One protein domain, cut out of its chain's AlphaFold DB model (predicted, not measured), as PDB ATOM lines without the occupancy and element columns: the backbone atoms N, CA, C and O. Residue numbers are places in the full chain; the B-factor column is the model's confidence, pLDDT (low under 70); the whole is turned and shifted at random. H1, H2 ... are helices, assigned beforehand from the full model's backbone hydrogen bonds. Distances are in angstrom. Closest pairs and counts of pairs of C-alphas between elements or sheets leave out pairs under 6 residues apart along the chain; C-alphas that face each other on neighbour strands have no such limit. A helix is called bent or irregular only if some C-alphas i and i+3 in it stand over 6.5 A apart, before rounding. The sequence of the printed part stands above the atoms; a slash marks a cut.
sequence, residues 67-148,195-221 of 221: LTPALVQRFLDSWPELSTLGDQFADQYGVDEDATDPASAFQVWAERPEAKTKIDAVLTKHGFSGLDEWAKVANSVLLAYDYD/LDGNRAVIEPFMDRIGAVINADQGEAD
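Overview. This is residues 67 to 148 and 195 to 221 of the 221 residues of an uncharacterized protein of Pseudoxanthobacter soli DSM 19599 (UniProt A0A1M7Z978). Two layers of helices cross, H3, bent H1 and H5 over H2 and H4. Residues 214 to 221 stick out. With 109 residues printed and five named helices, H1 to H5, it is all helix and compact, radius of gyration of the C-alphas 14.0 A, spans 40 by 38 by 22 A.

Arrangement. One helix by hydrogen bonds, H1 is bent into H1a, residues 69 to 77, and H1b, 80 to 93; C-alphas 77 and 80 are 6.9 A apart. H3, residues 113 to 125, touches H1b, closest C-alphas 122 and 81, 6.9 A. H5, residues 198 to 217, irregular with C-alphas 204 and 207 7.9 A apart, touches H1a. H4, residues 131 to 146, touches H2, 102 to 110, with 131 to 138 alone, closest C-alphas 135 and 103, 5.4 A. But for H5, 10 of 16, every O i to N i+4 pair is within hydrogen-bond range.

Along the chain. C-alpha 69 is at (196.683, 182.448, 191.745), C-alpha 217 at (177.519, 165.361, 187.135).

Size, cuts and confidence. Across cut residues 149 to 194, C-alphas 148 and 195 are 13.3 A apart. Residues 215 to 221 have pLDDT under 70.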
ATOM      1  N   LEU A  67     191.172 188.387 190.710       97.50
ATOM      2  CA  LEU A  67     191.706 187.087 191.074       97.50
ATOM      3  C   LEU A  67     193.231 187.125 191.100       97.50
ATOM      4  O   LEU A  67     193.897 187.778 190.299       97.50
ATOM      5  N   THR A  68     193.789 186.341 192.014       98.19
ATOM      6  CA  THR A  68     195.210 185.999 192.032       98.19
ATOM      7  C   THR A  68     195.346 184.479 192.083       98.19
ATOM      8  O   THR A  68     194.432 183.816 192.585       98.19
ATOM      9  N   PRO A  69     196.480 183.895 191.650       98.31
ATOM     10  CA  PRO A  69     196.683 182.448 191.745       98.31
ATOM     11  C   PRO A  69     196.495 181.908 193.170       98.31
ATOM     12  O   PRO A  69     195.974 180.815 193.361       98.31
ATOM     13  N   ALA A  70     196.866 182.698 194.186       98.12
ATOM     14  CA  ALA A  70     196.678 182.334 195.585       98.12
ATOM     15  C   ALA A  70     195.195 182.285 195.990       98.12
ATOM     16  O   ALA A  70     194.809 181.372 196.712       98.12
ATOM     17  N   LEU A  71     194.363 183.227 195.527       98.06
ATOM     18  CA  LEU A  71     192.920 183.209 195.802       98.06
ATOM     19  C   LEU A  71     192.236 182.010 195.138       98.06
ATOM     20  O   LEU A  71     191.459 181.319 195.791       98.06
ATOM     21  N   VAL A  72     192.576 181.720 193.878       98.06
ATOM     22  CA  VAL A  72     192.041 180.555 193.152       98.06
ATOM     23  C   VAL A  72     192.440 179.255 193.850       98.06
ATOM     24  O   VAL A  72     191.604 178.379 194.056       98.06
ATOM     25  N   GLN A  73     193.698 179.142 194.286       98.00
ATOM     26  CA  GLN A  73     194.167 177.976 195.027       98.00
ATOM     27  C   GLN A  73     193.423 177.803 196.360       98.00
ATOM     28  O   GLN A  73     192.958 176.702 196.639       98.00
ATOM     29  N   ARG A  74     193.251 178.871 197.154       98.12
ATOM     30  CA  ARG A  74     192.482 178.815 198.414       98.12
ATOM     31  C   ARG A  74     191.039 178.383 198.179       98.12
ATOM     32  O   ARG A  74     190.520 177.574 198.944       98.12
ATOM     33  N   PHE A  75     190.403 178.891 197.124       97.00
ATOM     34  CA  PHE A  75     189.055 178.477 196.740       97.00
ATOM     35  C   PHE A  75     189.008 176.967 196.468       97.00
ATOM     36  O   PHE A  75     188.247 176.256 197.125       97.00
ATOM     37  N   LEU A  76     189.885 176.468 195.593       96.75
ATOM     38  CA  LEU A  76     189.961 175.044 195.250       96.75
ATOM     39  C   LEU A  76     190.269 174.151 196.457       96.75
ATOM     40  O   LEU A  76     189.728 173.054 196.550       96.75
ATOM     41  N   ASP A  77     191.116 174.607 197.378       97.12
ATOM     42  CA  ASP A  77     191.483 173.841 198.574       97.12
ATOM     43  C   ASP A  77     190.363 173.836 199.625       97.12
ATOM     44  O   ASP A  77     190.183 172.844 200.331       97.12
ATOM     45  N   SER A  78     189.574 174.912 199.698       97.25
ATOM     46  CA  SER A  78     188.411 174.998 200.589       97.25
ATOM     47  C   SER A  78     187.218 174.169 200.117       97.25
ATOM     48  O   SER A  78     186.414 173.726 200.940       97.25
ATOM     49  N   TRP A  79     187.106 173.939 198.805       94.75
ATOM     50  CA  TRP A  79     185.918 173.349 198.199       94.75
ATOM     51  C   TRP A  79     185.539 171.969 198.751       94.75
ATOM     52  O   TRP A  79     184.381 171.809 199.126       94.75
ATOM     53  N   PRO A  80     186.442 170.975 198.873       94.00
ATOM     54  CA  PRO A  80     186.045 169.633 199.308       94.00
ATOM     55  C   PRO A  80     185.484 169.604 200.736       94.00
ATOM     56  O   PRO A  80     184.550 168.855 201.032       94.00
ATOM     57  N   GLU A  81     186.039 170.431 201.629       95.62
ATOM     58  CA  GLU A  81     185.559 170.543 203.010       95.62
ATOM     59  C   GLU A  81     184.213 171.262 203.081       95.62
ATOM     60  O   GLU A  81     183.334 170.823 203.823       95.62
ATOM     61  N   LEU A  82     184.032 172.328 202.292       94.50
ATOM     62  CA  LEU A  82     182.743 173.004 202.187       94.50
ATOM     63  C   LEU A  82     181.689 172.091 201.567       94.50
ATOM     64  O   LEU A  82     180.633 171.951 202.157       94.50
ATOM     65  N   SER A  83     181.975 171.410 200.459       91.81
ATOM     66  CA  SER A  83     181.060 170.452 199.821       91.81
ATOM     67  C   SER A  83     180.598 169.373 200.808       91.81
ATOM     68  O   SER A  83     179.399 169.213 201.014       91.81
ATOM     69  N   THR A  84     181.529 168.754 201.546       93.38
ATOM     70  CA  THR A  84     181.186 167.784 202.606       93.38
ATOM     71  C   THR A  84     180.285 168.397 203.685       93.38
ATOM     72  O   THR A  84     179.392 167.738 204.219       93.38
ATOM     73  N   LEU A  85     180.537 169.653 204.060       94.19
ATOM     74  CA  LEU A  85     179.714 170.368 205.032       94.19
ATOM     75  C   LEU A  85     178.328 170.710 204.462       94.19
ATOM     76  O   LEU A  85     177.339 170.633 205.188       94.19
ATOM     77  N   GLY A  86     178.256 171.047 203.175       91.81
ATOM     78  CA  GLY A  86     177.023 171.297 202.439       91.81
ATOM     79  C   GLY A  86     176.120 170.071 202.417       91.81
ATOM     80  O   GLY A  86     174.948 170.192 202.752       91.81
ATOM     81  N   ASP A  87     176.672 168.882 202.166       91.25
ATOM     82  CA  ASP A  87     175.920 167.620 202.234       91.25
ATOM     83  C   ASP A  87     175.314 167.396 203.627       91.25
ATOM     84  O   ASP A  87     174.133 167.072 203.772       91.25
ATOM     85  N   GLN A  88     176.099 167.637 204.682       93.44
ATOM     86  CA  GLN A  88     175.618 167.522 206.063       93.44
ATOM     87  C   GLN A  88     174.497 168.521 206.366       93.44
ATOM     88  O   GLN A  88     173.561 168.199 207.099       93.44
ATOM     89  N   PHE A  89     174.589 169.740 205.837       94.12
ATOM     90  CA  PHE A  89     173.572 170.767 206.029       94.12
ATOM     91  C   PHE A  89     172.317 170.521 205.205       94.12
ATOM     92  O   PHE A  89     171.229 170.752 205.725       94.12
ATOM     93  N   ALA A  90     172.442 169.991 203.993       90.50
ATOM     94  CA  ALA A  90     171.312 169.538 203.197       90.50
ATOM     95  C   ALA A  90     170.522 168.450 203.943       90.50
ATOM     96  O   ALA A  90     169.304 168.563 204.085       90.50
ATOM     97  N   ASP A  91     171.211 167.457 204.515       91.38
ATOM     98  CA  ASP A  91     170.585 166.404 205.322       91.38
ATOM     99  C   ASP A  91     169.941 166.949 206.611       91.38
ATOM    100  O   ASP A  91     168.882 166.484 207.039       91.38
ATOM    101  N   GLN A  92     170.585 167.924 207.262       93.44
ATOM    102  CA  GLN A  92     170.158 168.432 208.568       93.44
ATOM    103  C   GLN A  92     169.063 169.505 208.485       93.44
ATOM    104  O   GLN A  92     168.158 169.540 209.324       93.44
ATOM    105  N   TYR A  93     169.179 170.425 207.534       90.81
ATOM    106  CA  TYR A  93     168.375 171.645 207.441       90.81
ATOM    107  C   TYR A  93     167.507 171.700 206.186       90.81
ATOM    108  O   TYR A  93     166.649 172.580 206.103       90.81
ATOM    109  N   GLY A  94     167.701 170.768 205.254       87.75
ATOM    110  CA  GLY A  94     167.105 170.818 203.931       87.75
ATOM    111  C   GLY A  94     167.929 171.647 202.952       87.75
ATOM    112  O   GLY A  94     168.903 172.322 203.303       87.75
ATOM    113  N   VAL A  95     167.500 171.562 201.702       81.69
ATOM    114  CA  VAL A  95     168.085 172.233 200.545       81.69
ATOM    115  C   VAL A  95     167.233 173.447 200.236       81.69
ATOM    116  O   VAL A  95     166.006 173.351 200.281       81.69
ATOM    117  N   ASP A  96     167.871 174.563 199.913       77.69
ATOM    118  CA  ASP A  96     167.163 175.657 199.265       77.69
ATOM    119  C   ASP A  96     167.045 175.350 197.767       77.69
ATOM    120  O   ASP A  96     168.049 175.284 197.058       77.69
ATOM    121  N   GLU A  97     165.820 175.100 197.301       74.81
ATOM    122  CA  GLU A  97     165.538 174.816 195.890       74.81
ATOM    123  C   GLU A  97     165.735 176.052 194.998       74.81
ATOM    124  O   GLU A  97     165.940 175.898 193.793       74.81
ATOM    125  N   ASP A  98     165.726 177.253 195.587       74.38
ATOM    126  CA  ASP A  98     165.928 178.520 194.886       74.38
ATOM    127  C   ASP A  98     167.412 178.936 194.834       74.38
ATOM    128  O   ASP A  98     167.755 179.928 194.186       74.38
ATOM    129  N   ALA A  99     168.315 178.182 195.478       71.44
ATOM    130  CA  ALA A  99     169.744 178.473 195.445       71.44
ATOM    131  C   ALA A  99     170.299 178.299 194.024       71.44
ATOM    132  O   ALA A  99     170.397 177.194 193.490       71.44
ATOM    133  N   THR A 100     170.709 179.414 193.423       70.81
ATOM    134  CA  THR A 100     171.242 179.457 192.054       70.81
ATOM    135  C   THR A 100     172.700 179.030 191.955       70.81
ATOM    136  O   THR A 100     173.198 178.796 190.860       70.81
ATOM    137  N   ASP A 101     173.400 178.950 193.084       73.75
ATOM    138  CA  ASP A 101     174.810 178.604 193.154       73.75
ATOM    139  C   ASP A 101     175.184 178.122 194.573       73.75
ATOM    140  O   ASP A 101     174.453 178.373 195.542       73.75
ATOM    141  N   PRO A 102     176.335 177.446 194.731       70.75
ATOM    142  CA  PRO A 102     176.754 176.907 196.023       70.75
ATOM    143  C   PRO A 102     176.976 177.966 197.107       70.75
ATOM    144  O   PRO A 102     176.751 177.678 198.281       70.75
ATOM    145  N   ALA A 103     177.375 179.194 196.755       82.12
ATOM    146  CA  ALA A 103     177.556 180.253 197.743       82.12
ATOM    147  C   ALA A 103     176.221 180.725 198.323       82.12
ATOM    148  O   ALA A 103     176.125 180.900 199.539       82.12
ATOM    149  N   SER A 104     175.188 180.836 197.489       82.75
ATOM    150  CA  SER A 104     173.822 181.157 197.912       82.75
ATOM    151  C   SER A 104     173.274 180.128 198.916       82.75
ATOM    152  O   SER A 104     172.735 180.506 199.957       82.75
ATOM    153  N   ALA A 105     173.520 178.829 198.700       85.94
ATOM    154  CA  ALA A 105     173.123 177.786 199.655       85.94
ATOM    155  C   ALA A 105     173.809 177.950 201.030       85.94
ATOM    156  O   ALA A 105     173.159 177.883 202.079       85.94
ATOM    157  N   PHE A 106     175.120 178.232 201.049       89.69
ATOM    158  CA  PHE A 106     175.835 178.493 202.303       89.69
ATOM    159  C   PHE A 106     175.360 179.759 203.011       89.69
ATOM    160  O   PHE A 106     175.373 179.778 204.241       89.69
ATOM    161  N   GLN A 107     174.930 180.794 202.284       90.19
ATOM    162  CA  GLN A 107     174.385 182.011 202.892       90.19
ATOM    163  C   GLN A 107     173.111 181.712 203.683       90.19
ATOM    164  O   GLN A 107     173.015 182.112 204.843       90.19
ATOM    165  N   VAL A 108     172.196 180.928 203.109       90.69
ATOM    166  CA  VAL A 108     170.959 180.509 203.785       90.69
ATOM    167  C   VAL A 108     171.265 179.680 205.030       90.69
ATOM    168  O   VAL A 108     170.725 179.930 206.111       90.69
ATOM    169  N   TRP A 109     172.178 178.709 204.940       93.75
ATOM    170  CA  TRP A 109     172.568 177.941 206.122       93.75
ATOM    171  C   TRP A 109     173.279 178.806 207.171       93.75
ATOM    172  O   TRP A 109     173.059 178.599 208.366       93.75
ATOM    173  N   ALA A 110     174.074 179.799 206.766       94.38
ATOM    174  CA  ALA A 110     174.789 180.704 207.666       94.38
ATOM    175  C   ALA A 110     173.875 181.636 208.488       94.38
ATOM    176  O   ALA A 110     174.337 182.224 209.466       94.38
ATOM    177  N   GLU A 111     172.577 181.724 208.187       93.56
ATOM    178  CA  GLU A 111     171.600 182.365 209.081       93.56
ATOM    179  C   GLU A 111     171.439 181.602 210.411       93.56
ATOM    180  O   GLU A 111     170.996 182.154 211.422       93.56
ATOM    181  N   ARG A 112     171.838 180.322 210.446       94.81
ATOM    182  CA  ARG A 112     171.817 179.474 211.643       94.81
ATOM    183  C   ARG A 112     173.166 179.572 212.376       94.81
ATOM    184  O   ARG A 112     174.192 179.221 211.791       94.81
ATOM    185  N   PRO A 113     173.205 179.928 213.679       96.12
ATOM    186  CA  PRO A 113     174.466 180.144 214.401       96.12
ATOM    187  C   PRO A 113     175.434 178.948 214.400       96.12
ATOM    188  O   PRO A 113     176.648 179.120 214.269       96.12
ATOM    189  N   GLU A 114     174.909 177.726 214.526       95.69
ATOM    190  CA  GLU A 114     175.724 176.503 214.516       95.69
ATOM    191  C   GLU A 114     176.341 176.228 213.141       95.69
ATOM    192  O   GLU A 114     177.519 175.879 213.051       95.69
ATOM    193  N   ALA A 115     175.565 176.415 212.070       95.88
ATOM    194  CA  ALA A 115     176.045 176.233 210.708       95.88
ATOM    195  C   ALA A 115     177.082 177.301 210.358       95.88
ATOM    196  O   ALA A 115     178.178 176.963 209.912       95.88
ATOM    197  N   LYS A 116     176.795 178.569 210.686       96.56
ATOM    198  CA  LYS A 116     177.735 179.682 210.533       96.56
ATOM    199  C   LYS A 116     179.080 179.401 211.191       96.56
ATOM    200  O   LYS A 116     180.112 179.576 210.558       96.56
ATOM    201  N   THR A 117     179.075 178.904 212.427       97.88
ATOM    202  CA  THR A 117     180.314 178.586 213.154       97.88
ATOM    203  C   THR A 117     181.161 177.545 212.413       97.88
ATOM    204  O   THR A 117     182.381 177.678 212.344       97.88
ATOM    205  N   LYS A 118     180.532 176.511 211.838       97.88
ATOM    206  CA  LYS A 118     181.239 175.477 211.066       97.88
ATOM    207  C   LYS A 118     181.749 176.007 209.721       97.88
ATOM    208  O   LYS A 118     182.879 175.698 209.358       97.88
ATOM    209  N   ILE A 119     180.949 176.818 209.021       97.62
ATOM    210  CA  ILE A 119     181.348 177.477 207.766       97.62
ATOM    211  C   ILE A 119     182.566 178.368 208.022       97.62
ATOM    212  O   ILE A 119     183.609 178.179 207.403       97.62
ATOM    213  N   ASP A 120     182.470 179.278 208.995       97.69
ATOM    214  CA  ASP A 120     183.540 180.220 209.330       97.69
ATOM    215  C   ASP A 120     184.829 179.486 209.745       97.69
ATOM    216  O   ASP A 120     185.927 179.930 209.404       97.69
ATOM    217  N   ALA A 121     184.725 178.332 210.417       98.25
ATOM    218  CA  ALA A 121     185.880 177.509 210.775       98.25
ATOM    219  C   ALA A 121     186.613 176.939 209.545       98.25
ATOM    220  O   ALA A 121     187.844 177.000 209.491       98.25
ATOM    221  N   VAL A 122     185.881 176.419 208.551       98.12
ATOM    222  CA  VAL A 122     186.473 175.935 207.291       98.12
ATOM    223  C   VAL A 122     187.093 177.100 206.522       98.12
ATOM    224  O   VAL A 122     188.246 177.026 206.103       98.12
ATOM    225  N   LEU A 123     186.374 178.213 206.390       97.88
ATOM    226  CA  LEU A 123     186.847 179.380 205.646       97.88
ATOM    227  C   LEU A 123     188.108 179.997 206.258       97.88
ATOM    228  O   LEU A 123     189.082 180.242 205.544       97.88
ATOM    229  N   THR A 124     188.143 180.147 207.584       97.94
ATOM    230  CA  THR A 124     189.315 180.662 208.306       97.94
ATOM    231  C   THR A 124     190.527 179.748 208.121       97.94
ATOM    232  O   THR A 124     191.637 180.233 207.898       97.94
ATOM    233  N   LYS A 125     190.332 178.421 208.161       98.31
ATOM    234  CA  LYS A 125     191.399 177.434 207.920       98.31
ATOM    235  C   LYS A 125     192.058 177.621 206.548       98.31
ATOM    236  O   LYS A 125     193.268 177.439 206.434       98.31
ATOM    237  N   HIS A 126     191.281 178.015 205.540       98.06
ATOM    238  CA  HIS A 126     191.746 178.251 204.167       98.06
ATOM    239  C   HIS A 126     192.133 179.711 203.886       98.06
ATOM    240  O   HIS A 126     192.470 180.067 202.757       98.06
ATOM    241  N   GLY A 127     192.156 180.557 204.920       97.19
ATOM    242  CA  GLY A 127     192.630 181.936 204.825       97.19
ATOM    243  C   GLY A 127     191.630 182.906 204.198       97.19
ATOM    244  O   GLY A 127     192.060 183.908 203.627       97.19
ATOM    245  N   PHE A 128     190.332 182.608 204.290       97.75
ATOM    246  CA  PHE A 128     189.251 183.554 204.019       97.75
ATOM    247  C   PHE A 128     188.795 184.214 205.324       97.75
ATOM    248  O   PHE A 128     188.733 183.572 206.372       97.75
ATOM    249  N   SER A 129     188.426 185.490 205.253       95.75
ATOM    250  CA  SER A 129     187.923 186.279 206.387       95.75
ATOM    251  C   SER A 129     186.480 185.925 206.759       95.75
ATOM    252  O   SER A 129     186.013 186.285 207.837       95.75
ATOM    253  N   GLY A 130     185.762 185.241 205.865       95.38
ATOM    254  CA  GLY A 130     184.388 184.802 206.070       95.38
ATOM    255  C   GLY A 130     183.689 184.450 204.761       95.38
ATOM    256  O   GLY A 130     184.293 184.491 203.683       95.38
ATOM    257  N   LEU A 131     182.404 184.110 204.873       94.69
ATOM    258  CA  LEU A 131     181.593 183.641 203.747       94.69
ATOM    259  C   LEU A 131     181.478 184.671 202.619       94.69
ATOM    260  O   LEU A 131     181.565 184.290 201.460       94.69
ATOM    261  N   ASP A 132     181.374 185.960 202.937       93.44
ATOM    262  CA  ASP A 132     181.243 187.012 201.920       93.44
ATOM    263  C   ASP A 132     182.484 187.132 201.023       93.44
ATOM    264  O   ASP A 132     182.366 187.352 199.818       93.44
ATOM    265  N   GLU A 133     183.685 186.993 201.596       95.19
ATOM    266  CA  GLU A 133     184.930 187.013 200.817       95.19
ATOM    267  C   GLU A 133     185.017 185.771 199.932       95.19
ATOM    268  O   GLU A 133     185.288 185.876 198.737       95.19
ATOM    269  N   TRP A 134     184.740 184.602 200.511       96.12
ATOM    270  CA  TRP A 134     184.741 183.344 199.774       96.12
ATOM    271  C   TRP A 134     183.731 183.355 198.622       96.12
ATOM    272  O   TRP A 134     184.086 182.981 197.509       96.12
ATOM    273  N   ALA A 135     182.515 183.857 198.853       93.69
ATOM    274  CA  ALA A 135     181.458 183.948 197.850       93.69
ATOM    275  C   ALA A 135     181.853 184.854 196.676       93.69
ATOM    276  O   ALA A 135     181.641 184.493 195.521       93.69
ATOM    277  N   LYS A 136     182.496 185.998 196.949       93.94
ATOM    278  CA  LYS A 136     183.033 186.884 195.902       93.94
ATOM    279  C   LYS A 136     184.115 186.203 195.071       93.94
ATOM    280  O   LYS A 136     184.109 186.318 193.848       93.94
ATOM    281  N   VAL A 137     185.032 185.477 195.719       95.62
ATOM    282  CA  VAL A 137     186.075 184.714 195.015       95.62
ATOM    283  C   VAL A 137     185.451 183.611 194.167       95.62
ATOM    284  O   VAL A 137     185.789 183.501 192.992       95.62
ATOM    285  N   ALA A 138     184.524 182.834 194.732       93.88
ATOM    286  CA  ALA A 138     183.810 181.776 194.029       93.88
ATOM    287  C   ALA A 138     183.083 182.331 192.795       93.88
ATOM    288  O   ALA A 138     183.307 181.844 191.692       93.88
ATOM    289  N   ASN A 139     182.314 183.413 192.950       92.06
ATOM    290  CA  ASN A 139     181.627 184.076 191.843       92.06
ATOM    291  C   ASN A 139     182.603 184.552 190.753       92.06
ATOM    292  O   ASN A 139     182.383 184.298 189.574       92.06
ATOM    293  N   SER A 140     183.719 185.188 191.120       95.00
ATOM    294  CA  SER A 140     184.737 185.598 190.144       95.00
ATOM    295  C   SER A 140     185.393 184.430 189.413       95.00
ATOM    296  O   SER A 140     185.694 184.565 188.228       95.00
ATOM    297  N   VAL A 141     185.628 183.305 190.096       95.12
ATOM    298  CA  VAL A 141     186.168 182.088 189.474       95.12
ATOM    299  C   VAL A 141     185.155 181.490 188.503       95.12
ATOM    300  O   VAL A 141     185.529 181.207 187.370       95.12
ATOM    301  N   LEU A 142     183.892 181.346 188.916       91.75
ATOM    302  CA  LEU A 142     182.821 180.779 188.092       91.75
ATOM    303  C   LEU A 142     182.552 181.630 186.850       91.75
ATOM    304  O   LEU A 142     182.593 181.112 185.741       91.75
ATOM    305  N   LEU A 143     182.402 182.949 187.013       91.75
ATOM    306  CA  LEU A 143     182.235 183.860 185.880       91.75
ATOM    307  C   LEU A 143     183.417 183.782 184.916       91.75
ATOM    308  O   LEU A 143     183.219 183.725 183.712       91.75
ATOM    309  N   ALA A 144     184.654 183.752 185.418       94.69
ATOM    310  CA  ALA A 144     185.818 183.647 184.544       94.69
ATOM    311  C   ALA A 144     185.905 182.288 183.825       94.69
ATOM    312  O   ALA A 144     186.390 182.243 182.693       94.69
ATOM    313  N   TYR A 145     185.465 181.208 184.478       94.00
ATOM    314  CA  TYR A 145     185.482 179.845 183.949       94.00
ATOM    315  C   TYR A 145     184.424 179.644 182.855       94.00
ATOM    316  O   TYR A 145     184.755 179.145 181.781       94.00
ATOM    317  N   ASP A 146     183.191 180.101 183.093       90.81
ATOM    318  CA  ASP A 146     182.061 179.936 182.167       90.81
ATOM    319  C   ASP A 146     182.032 180.989 181.046       90.81
ATOM    320  O   ASP A 146     181.263 180.863 180.091       90.81
ATOM    321  N   TYR A 147     182.854 182.041 181.131       91.75
ATOM    322  CA  TYR A 147     182.831 183.116 180.144       91.75
ATOM    323  C   TYR A 147     183.349 182.673 178.773       91.75
ATOM    324  O   TYR A 147     184.532 182.359 178.577       91.75
ATOM    325  N   ASP A 148     182.451 182.754 177.795       88.94
ATOM    326  CA  ASP A 148     182.739 182.602 176.379       88.94
ATOM    327  C   ASP A 148     182.844 183.979 175.705       88.94
ATOM    328  O   ASP A 148     181.850 184.657 175.436       88.94
ATOM    329  N   LEU A 195     186.066 190.301 185.362       93.88
ATOM    330  CA  LEU A 195     187.044 191.392 185.440       93.88
ATOM    331  C   LEU A 195     188.277 191.113 184.576       93.88
ATOM    332  O   LEU A 195     188.733 189.971 184.450       93.88
ATOM    333  N   ASP A 196     188.849 192.184 184.029       93.38
ATOM    334  CA  ASP A 196     190.049 192.100 183.204       93.38
ATOM    335  C   ASP A 196     191.179 191.377 183.958       93.38
ATOM    336  O   ASP A 196     191.506 191.690 185.103       93.38
ATOM    337  N   GLY A 197     191.779 190.380 183.303       94.44
ATOM    338  CA  GLY A 197     192.858 189.561 183.862       94.44
ATOM    339  C   GLY A 197     192.408 188.320 184.640       94.44
ATOM    340  O   GLY A 197     193.185 187.369 184.712       94.44
ATOM    341  N   ASN A 198     191.164 188.248 185.134       96.31
ATOM    342  CA  ASN A 198     190.688 187.087 185.903       96.31
ATOM    343  C   ASN A 198     190.773 185.781 185.098       96.31
ATOM    344  O   ASN A 198     191.221 184.763 185.625       96.31
ATOM    345  N   ARG A 199     190.423 185.821 183.805       95.50
ATOM    346  CA  ARG A 199     190.479 184.652 182.913       95.50
ATOM    347  C   ARG A 199     191.899 184.094 182.762       95.50
ATOM    348  O   ARG A 199     192.107 182.893 182.884       95.50
ATOM    349  N   ALA A 200     192.889 184.970 182.586       96.75
ATOM    350  CA  ALA A 200     194.295 184.572 182.485       96.75
ATOM    351  C   ALA A 200     194.825 183.968 183.797       96.75
ATOM    352  O   ALA A 200     195.679 183.085 183.785       96.75
ATOM    353  N   VAL A 201     194.314 184.426 184.945       98.31
ATOM    354  CA  VAL A 201     194.704 183.892 186.257       98.31
ATOM    355  C   VAL A 201     194.185 182.471 186.471       98.31
ATOM    356  O   VAL A 201     194.893 181.665 187.076       98.31
ATOM    357  N   ILE A 202     192.977 182.155 185.996       97.25
ATOM    358  CA  ILE A 202     192.375 180.827 186.187       97.25
ATOM    359  C   ILE A 202     192.791 179.801 185.126       97.25
ATOM    360  O   ILE A 202     192.613 178.610 185.359       97.25
ATOM    361  N   GLU A 203     193.376 180.224 184.000       96.81
ATOM    362  CA  GLU A 203     193.806 179.341 182.901       96.81
ATOM    363  C   GLU A 203     194.622 178.114 183.374       96.81
ATOM    364  O   GLU A 203     194.280 176.993 182.993       96.81
ATOM    365  N   PRO A 204     195.610 178.240 184.286       98.06
ATOM    366  CA  PRO A 204     196.373 177.086 184.778       98.06
ATOM    367  C   PRO A 204     195.577 176.139 185.692       98.06
ATOM    368  O   PRO A 204     196.073 175.076 186.063       98.06
ATOM    369  N   PHE A 205     194.379 176.543 186.114       97.69
ATOM    370  CA  PHE A 205     193.530 175.835 187.070       97.69
ATOM    371  C   PHE A 205     192.266 175.248 186.431       97.69
ATOM    372  O   PHE A 205     191.529 174.566 187.139       97.69
ATOM    373  N   MET A 206     192.019 175.477 185.135       95.19
ATOM    374  CA  MET A 206     190.765 175.122 184.451       95.19
ATOM    375  C   MET A 206     190.343 173.670 184.676       95.19
ATOM    376  O   MET A 206     189.204 173.431 185.060       95.19
ATOM    377  N   ASP A 207     191.263 172.709 184.551       95.81
ATOM    378  CA  ASP A 207     190.951 171.289 184.775       95.81
ATOM    379  C   ASP A 207     190.492 171.016 186.215       95.81
ATOM    380  O   ASP A 207     189.568 170.239 186.456       95.81
ATOM    381  N   ARG A 208     191.120 171.671 187.200       95.81
ATOM    382  CA  ARG A 208     190.768 171.518 188.619       95.81
ATOM    383  C   ARG A 208     189.456 172.215 188.952       95.81
ATOM    384  O   ARG A 208     188.670 171.668 189.716       95.81
ATOM    385  N   ILE A 209     189.232 173.400 188.386       94.44
ATOM    386  CA  ILE A 209     187.976 174.143 188.518       94.44
ATOM    387  C   ILE A 209     186.839 173.318 187.906       94.44
ATOM    388  O   ILE A 209     185.843 173.069 188.576       94.44
ATOM    389  N   GLY A 210     187.029 172.791 186.696       92.00
ATOM    390  CA  GLY A 210     186.070 171.918 186.030       92.00
ATOM    391  C   GLY A 210     185.787 170.640 186.816       92.00
ATOM    392  O   GLY A 210     184.630 170.248 186.925       92.00
ATOM    393  N   ALA A 211     186.800 170.013 187.421       90.56
ATOM    394  CA  ALA A 211     186.593 168.853 188.290       90.56
ATOM    395  C   ALA A 211     185.762 169.196 189.533       90.56
ATOM    396  O   ALA A 211     184.938 168.394 189.948       90.56
ATOM    397  N   VAL A 212     185.962 170.381 190.110       87.62
ATOM    398  CA  VAL A 212     185.233 170.874 191.284       87.62
ATOM    399  C   VAL A 212     183.777 171.220 190.953       87.62
ATOM    400  O   VAL A 212     182.880 170.824 191.691       87.62
ATOM    401  N   ILE A 213     183.536 171.907 189.835       82.50
ATOM    402  CA  ILE A 213     182.195 172.335 189.405       82.50
ATOM    403  C   ILE A 213     181.369 171.149 188.890       82.50
ATOM    404  O   ILE A 213     180.168 171.075 189.138       82.50
ATOM    405  N   ASN A 214     182.003 170.202 188.191       78.88
ATOM    406  CA  ASN A 214     181.314 169.076 187.555       78.88
ATOM    407  C   ASN A 214     181.358 167.776 188.373       78.88
ATOM    408  O   ASN A 214     180.859 166.759 187.887       78.88
ATOM    409  N   ALA A 215     181.938 167.783 189.581       69.00
ATOM    410  CA  ALA A 215     182.095 166.593 190.427       69.00
ATOM    411  C   ALA A 215     180.784 165.807 190.618       69.00
ATOM    412  O   ALA A 215     180.809 164.579 190.642       69.00
ATOM    413  N   ASP A 216     179.642 166.498 190.665       55.75
ATOM    414  CA  ASP A 216     178.326 165.883 190.888       55.75
ATOM    415  C   ASP A 216     177.606 165.436 189.601       55.75
ATOM    416  O   ASP A 216     176.570 164.771 189.667       55.75
ATOM    417  N   GLN A 217     178.132 165.760 188.412       51.94
ATOM    418  CA  GLN A 217     177.519 165.361 187.135       51.94
ATOM    419  C   GLN A 217     177.952 163.961 186.665       51.94
ATOM    420  O   GLN A 217     177.367 163.407 185.733       51.94
ATOM    421  N   GLY A 218     178.970 163.378 187.300       44.38
ATOM    422  CA  GLY A 218     179.632 162.156 186.852       44.38
ATOM    423  C   GLY A 218     179.346 160.916 187.696       44.38
ATOM    424  O   GLY A 218     180.289 160.351 188.224       44.38
ATOM    425  N   GLU A 219     178.095 160.449 187.787       43.91
ATOM    426  CA  GLU A 219     177.794 159.028 188.069       43.91
ATOM    427  C   GLU A 219     176.449 158.609 187.443       43.91
ATOM    428  O   GLU A 219     175.391 158.626 188.081       43.91
ATOM    429  N   ALA A 220     176.505 158.183 186.182       39.59
ATOM    430  CA  ALA A 220     175.512 157.304 185.572       39.59
ATOM    431  C   ALA A 220     176.208 156.388 184.551       39.59
ATOM    432  O   ALA A 220     175.988 156.524 183.351       39.59
ATOM    433  N   ASP A 221     177.060 155.488 185.051       38.62
ATOM    434  CA  ASP A 221     177.432 154.257 184.336       38.62
ATOM    435  C   ASP A 221     176.498 153.109 184.755       38.62
ATOM    436  O   ASP A 221     176.239 152.962 185.977       38.62
TER     437      ASP A 221